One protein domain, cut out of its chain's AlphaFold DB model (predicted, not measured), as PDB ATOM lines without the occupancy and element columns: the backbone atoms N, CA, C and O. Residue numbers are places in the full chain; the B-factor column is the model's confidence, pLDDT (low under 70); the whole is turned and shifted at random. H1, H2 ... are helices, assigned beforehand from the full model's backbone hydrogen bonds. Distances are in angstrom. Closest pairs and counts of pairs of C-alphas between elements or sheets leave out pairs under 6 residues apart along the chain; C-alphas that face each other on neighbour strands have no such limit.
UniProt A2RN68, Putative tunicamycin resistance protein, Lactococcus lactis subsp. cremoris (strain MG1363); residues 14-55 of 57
ATOM      1  N   THR A  14     -29.738 -19.216  15.457       95.88
ATOM      2  CA  THR A  14     -29.972 -19.385  14.012       95.88
ATOM      3  C   THR A  14     -29.828 -18.062  13.265       95.88
ATOM      4  O   THR A  14     -29.087 -17.986  12.294       95.88
ATOM      5  N   THR A  15     -30.427 -16.987  13.787       97.19
ATOM      6  CA  THR A  15     -30.319 -15.641  13.205       97.19
ATOM      7  C   THR A  15     -28.869 -15.166  13.129       97.19
ATOM      8  O   THR A  15     -28.443 -14.606  12.124       97.19
ATOM      9  N   ILE A  16     -28.076 -15.401  14.178       97.31
ATOM     10  CA  ILE A  16     -26.654 -15.037  14.171       97.31
ATOM     11  C   ILE A  16     -25.850 -15.915  13.199       97.31
ATOM     12  O   ILE A  16     -24.931 -15.408  12.559       97.31
ATOM     13  N   ALA A  17     -26.190 -17.200  13.056       97.19
ATOM     14  CA  ALA A  17     -25.541 -18.090  12.093       97.19
ATOM     15  C   ALA A  17     -25.721 -17.600  10.646       97.19
ATOM     16  O   ALA A  17     -24.746 -17.549   9.898       97.19
ATOM     17  N   GLU A  18     -26.937 -17.183  10.279       97.25
ATOM     18  CA  GLU A  18     -27.259 -16.630   8.955       97.25
ATOM     19  C   GLU A  18     -26.488 -15.334   8.678       97.25
ATOM     20  O   GLU A  18     -25.805 -15.223   7.660       97.25
ATOM     21  N   LEU A  19     -26.492 -14.391   9.628       97.75
ATOM     22  CA  LEU A  19     -25.744 -13.133   9.497       97.75
ATOM     23  C   LEU A  19     -24.229 -13.363   9.368       97.75
ATOM     24  O   LEU A  19     -23.551 -12.679   8.599       97.75
ATOM     25  N   LEU A  20     -23.675 -14.333  10.102       97.12
ATOM     26  CA  LEU A  20     -22.262 -14.701   9.983       97.12
ATOM     27  C   LEU A  20     -21.943 -15.333   8.626       97.12
ATOM     28  O   LEU A  20     -20.871 -15.072   8.079       97.12
ATOM     29  N   HIS A  21     -22.856 -16.140   8.084       97.38
ATOM     30  CA  HIS A  21     -22.690 -16.780   6.784       97.38
ATOM     31  C   HIS A  21     -22.616 -15.754   5.642       97.38
ATOM     32  O   HIS A  21     -21.779 -15.893   4.752       97.38
ATOM     33  N   GLU A  22     -23.404 -14.676   5.714       97.31
ATOM     34  CA  GLU A  22     -23.326 -13.550   4.770       97.31
ATOM     35  C   GLU A  22     -22.002 -12.772   4.879       97.31
ATOM     36  O   GLU A  22     -21.461 -12.303   3.876       97.31
ATOM     37  N   CYS A  23     -21.463 -12.639   6.094       97.44
ATOM     38  CA  CYS A  23     -20.252 -11.858   6.357       97.44
ATOM     39  C   CYS A  23     -18.949 -12.614   6.046       97.44
ATOM     40  O   CYS A  23     -17.919 -11.987   5.788       97.44
ATOM     41  N   ILE A  24     -18.961 -13.947   6.114       96.44
ATOM     42  CA  ILE A  24     -17.767 -14.791   5.995       96.44
ATOM     43  C   ILE A  24     -17.922 -15.701   4.778       96.44
ATOM     44  O   ILE A  24     -18.664 -16.677   4.820       96.44
ATOM     45  N   SER A  25     -17.168 -15.430   3.711       93.31
ATOM     46  CA  SER A  25     -17.165 -16.261   2.503       93.31
ATOM     47  C   SER A  25     -15.771 -16.832   2.200       93.31
ATOM     48  O   SER A  25     -14.790 -16.083   2.253       93.31
ATOM     49  N   PRO A  26     -15.655 -18.132   1.860       94.88
ATOM     50  CA  PRO A  26     -16.716 -19.143   1.874       94.88
ATOM     51  C   PRO A  26     -17.003 -19.647   3.297       94.88
ATOM     52  O   PRO A  26     -16.089 -19.820   4.106       94.88
ATOM     53  N   SER A  27     -18.267 -19.934   3.599       97.44
ATOM     54  CA  SER A  27     -18.668 -20.597   4.844       97.44
ATOM     55  C   SER A  27     -19.866 -21.518   4.618       97.44
ATOM     56  O   SER A  27     -20.457 -21.519   3.541       97.44
ATOM     57  N   TRP A  28     -20.194 -22.324   5.626       97.12
ATOM     58  CA  TRP A  28     -21.352 -23.216   5.639       97.12
ATOM     59  C   TRP A  28     -21.973 -23.207   7.029       97.12
ATOM     60  O   TRP A  28     -21.255 -23.136   8.029       97.12
ATOM     61  N   ILE A  29     -23.297 -23.307   7.075       96.19
ATOM     62  CA  ILE A  29     -24.060 -23.489   8.308       96.19
ATOM     63  C   ILE A  29     -24.310 -24.988   8.479       96.19
ATOM     64  O   ILE A  29     -24.699 -25.666   7.530       96.19
ATOM     65  N   TYR A  30     -24.068 -25.501   9.683       94.75
ATOM     66  CA  TYR A  30     -24.414 -26.863  10.077       94.75
ATOM     67  C   TYR A  30     -25.350 -26.786  11.280       94.75
ATOM     68  O   TYR A  30     -24.941 -26.289  12.331       94.75
ATOM     69  N   ASP A  31     -26.586 -27.256  11.114       91.88
ATOM     70  CA  ASP A  31     -27.585 -27.289  12.179       91.88
ATOM     71  C   ASP A  31     -27.649 -28.694  12.804       91.88
ATOM     72  O   ASP A  31     -28.129 -29.635  12.167       91.88
ATOM     73  N   PRO A  32     -27.153 -28.881  14.041       87.00
ATOM     74  CA  PRO A  32     -27.225 -30.175  14.703       87.00
ATOM     75  C   PRO A  32     -28.661 -30.596  15.043       87.00
ATOM     76  O   PRO A  32     -28.870 -31.781  15.289       87.00
ATOM     77  N   GLU A  33     -29.652 -29.697  15.054       86.44
ATOM     78  CA  GLU A  33     -31.045 -30.066  15.346       86.44
ATOM     79  C   GLU A  33     -31.617 -31.034  14.292       86.44
ATOM     80  O   GLU A  33     -32.425 -31.906  14.629       86.44
ATOM     81  N   GLU A  34     -31.115 -30.992  13.049       87.19
ATOM     82  CA  GLU A  34     -31.524 -31.907  11.976       87.19
ATOM     83  C   GLU A  34     -31.314 -33.388  12.335       87.19
ATOM     84  O   GLU A  34     -32.105 -34.246  11.928       87.19
ATOM     85  N   ILE A  35     -30.285 -33.713  13.132       88.06
ATOM     86  CA  ILE A  35     -30.018 -35.102  13.526       88.06
ATOM     87  C   ILE A  35     -31.061 -35.622  14.521       88.06
ATOM     88  O   ILE A  35     -31.487 -36.776  14.425       88.06
ATOM     89  N   GLY A  36     -31.516 -34.773  15.446       84.94
ATOM     90  CA  GLY A  36     -32.570 -35.124  16.399       84.94
ATOM     91  C   GLY A  36     -33.884 -35.392  15.672       84.94
ATOM     92  O   GLY A  36     -34.566 -36.390  15.915       84.94
ATOM     93  N   ASP A  37     -34.176 -34.545  14.691       86.06
ATOM     94  CA  ASP A  37     -35.326 -34.665  13.807       86.06
ATOM     95  C   ASP A  37     -35.292 -35.954  12.972       86.06
ATOM     96  O   ASP A  37     -36.310 -36.639  12.813       86.06
ATOM     97  N   PHE A  38     -34.112 -36.320  12.468       89.50
ATOM     98  CA  PHE A  38     -33.890 -37.582  11.772       89.50
ATOM     99  C   PHE A  38     -34.205 -38.782  12.672       89.50
ATOM    100  O   PHE A  38     -34.958 -39.668  12.262       89.50
ATOM    101  N   PHE A  39     -33.697 -38.813  13.905       87.38
ATOM    102  CA  PHE A  39     -34.001 -39.902  14.834       87.38
ATOM    103  C   PHE A  39     -35.494 -39.981  15.145       87.38
ATOM    104  O   PHE A  39     -36.084 -41.057  15.049       87.38
ATOM    105  N   ARG A  40     -36.144 -38.847  15.418       85.62
ATOM    106  CA  ARG A  40     -37.582 -38.807  15.716       85.62
ATOM    107  C   ARG A  40     -38.442 -39.375  14.582       85.62
ATOM    108  O   ARG A  40     -39.449 -40.027  14.841       85.62
ATOM    109  N   LYS A  41     -38.044 -39.159  13.327       89.31
ATOM    110  CA  LYS A  41     -38.760 -39.677  12.147       89.31
ATOM    111  C   LYS A  41     -38.540 -41.175  11.913       89.31
ATOM    112  O   LYS A  41     -39.402 -41.810  11.312       89.31
ATOM    113  N   ASN A  42     -37.416 -41.733  12.366       91.88
ATOM    114  CA  ASN A  42     -36.997 -43.097  12.022       91.88
ATOM    115  C   ASN A  42     -37.071 -44.104  13.183       91.88
ATOM    116  O   ASN A  42     -37.046 -45.309  12.936       91.88
ATOM    117  N   LEU A  43     -37.163 -43.656  14.438       89.94
ATOM    118  CA  LEU A  43     -37.284 -44.556  15.587       89.94
ATOM    119  C   LEU A  43     -38.694 -45.180  15.670       89.94
ATOM    120  O   LEU A  43     -39.680 -44.483  15.422       89.94
ATOM    121  N   PRO A  44     -38.833 -46.461  16.060       92.31
ATOM    122  CA  PRO A  44     -40.125 -47.056  16.405       92.31
ATOM    123  C   PRO A  44     -40.843 -46.262  17.501       92.31
ATOM    124  O   PRO A  44     -40.212 -45.823  18.464       92.31
ATOM    125  N   LYS A  45     -42.165 -46.087  17.384       88.62
ATOM    126  CA  LYS A  45     -42.958 -45.270  18.324       88.62
ATOM    127  C   LYS A  45     -42.868 -45.766  19.766       88.62
ATOM    128  O   LYS A  45     -42.975 -44.973  20.688       88.62
ATOM    129  N   GLU A  46     -42.649 -47.061  19.952       91.38
ATOM    130  CA  GLU A  46     -42.551 -47.729  21.248       91.38
ATOM    131  C   GLU A  46     -41.345 -47.259  22.068       91.38
ATOM    132  O   GLU A  46     -41.350 -47.379  23.291       91.38
ATOM    133  N   ILE A  47     -40.313 -46.737  21.398       89.19
ATOM    134  CA  ILE A  47     -39.092 -46.232  22.035       89.19
ATOM    135  C   ILE A  47     -38.952 -44.713  21.923       89.19
ATOM    136  O   ILE A  47     -37.991 -44.157  22.454       89.19
ATOM    137  N   GLN A  48     -39.894 -44.040  21.253       88.94
ATOM    138  CA  GLN A  48     -39.909 -42.584  21.185       88.94
ATOM    139  C   GLN A  48     -40.324 -41.991  22.537       88.94
ATOM    140  O   GLN A  48     -41.285 -42.440  23.159       88.94
ATOM    141  N   LYS A  49     -39.596 -40.965  22.980       86.94
ATOM    142  CA  LYS A  49     -39.970 -40.100  24.105       86.94
ATOM    143  C   LYS A  49     -40.708 -38.861  23.606       86.94
ATOM    144  O   LYS A  49     -40.427 -38.384  22.504       86.94
ATOM    145  N   ASP A  50     -41.635 -38.354  24.418       85.12
ATOM    146  CA  ASP A  50     -42.386 -37.132  24.108       85.12
ATOM    147  C   ASP A  50     -41.467 -35.902  24.125       85.12
ATOM    148  O   ASP A  50     -41.543 -35.058  23.228       85.12
ATOM    149  N   ASP A  51     -40.560 -35.847  25.103       84.31
ATOM    150  CA  ASP A  51     -39.478 -34.872  25.183       84.31
ATOM    151  C   ASP A  51     -38.139 -35.544  24.847       84.31
ATOM    152  O   ASP A  51     -37.768 -36.579  25.408       84.31
ATOM    153  N   PHE A  52     -37.385 -34.946  23.923       81.12
ATOM    154  CA  PHE A  52     -36.057 -35.431  23.549       81.12
ATOM    155  C   PHE A  52     -35.047 -35.321  24.702       81.12
ATOM    156  O   PHE A  52     -34.037 -36.017  24.694       81.12
ATOM    157  N   GLN A  53     -35.308 -34.475  25.701       82.81
ATOM    158  CA  GLN A  53     -34.458 -34.336  26.886       82.81
ATOM    159  C   GLN A  53     -34.575 -35.530  27.848       82.81
ATOM    160  O   GLN A  53     -33.799 -35.630  28.794       82.81
ATOM    161  N   GLU A  54     -35.518 -36.448  27.617       87.38
ATOM    162  CA  GLU A  54     -35.679 -37.664  28.423       87.38
ATOM    163  C   GLU A  54     -34.811 -38.842  27.957       87.38
ATOM    164  O   GLU A  54     -34.753 -39.870  28.642       87.38
ATOM    165  N   TYR A  55     -34.155 -38.744  26.795       84.50
ATOM    166  CA  TYR A  55     -33.181 -39.756  26.390       84.50
ATOM    167  C   TYR A  55     -31.945 -39.675  27.295       84.50
ATOM    168  O   TYR A  55     -31.431 -38.593  27.566       84.50
TER     169      TYR A  55
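Overview. This is residues 14 to 55 of the 57 residues of the protein "Putative tunicamycin resistance protein" of Lactococcus lactis subsp. cremoris (strain MG1363) (UniProt A2RN68). Two short helices, H1 and H2, stand well separated along a thin rod, joined by a drawn-out link that folds back beyond Cys 23 and then leads to H2. H1 runs toward one end of the rod and H2 toward the other, where the stretch with no named element, residues 43 to 55, turns and folds back. The printed part has 42 residues with two named helices, H1 then H2, and no named strand; the class is all helix, though only 20 residues are in named elements, under half. The whole is extended, with a radius of gyration of the C-alphas of 15.2 A and spans of 45 by 16 by 11 A.

Along the chain. H1 is residues 14 to 23, 14.5 A from first to last C-alpha, and begins with C-alpha 14 at (-29.972, -19.385, 14.012). H2 is residues 33 to 42, 14.7 A long in the same measure, and ends with C-alpha 42 at (-36.997, -43.097, 12.022). The last printed C-alpha, that of Tyr 55, is at (-33.181, -39.756, 26.390).

Arrangement. H1 and H2 are apart, with no C-alpha of the one within 8 A of the other. A short link of 9 residues joins them. In H1 and H2 every O i to N i+4 pair is within hydrogen-bond range.

Size, cuts and confidence. The two C-alphas farthest apart, those of Cys 23 and Glu 46, are 44.8 A apart. Residues 22 to 27, of which 22 and 23 belong to H1, stand free, and so do residues 41 to 46, of which 41 and 42 belong to H2. The printed part has no cut and no long link between named elements. The mean pLDDT of the printed part is 91.2, and no printed residue is under 70.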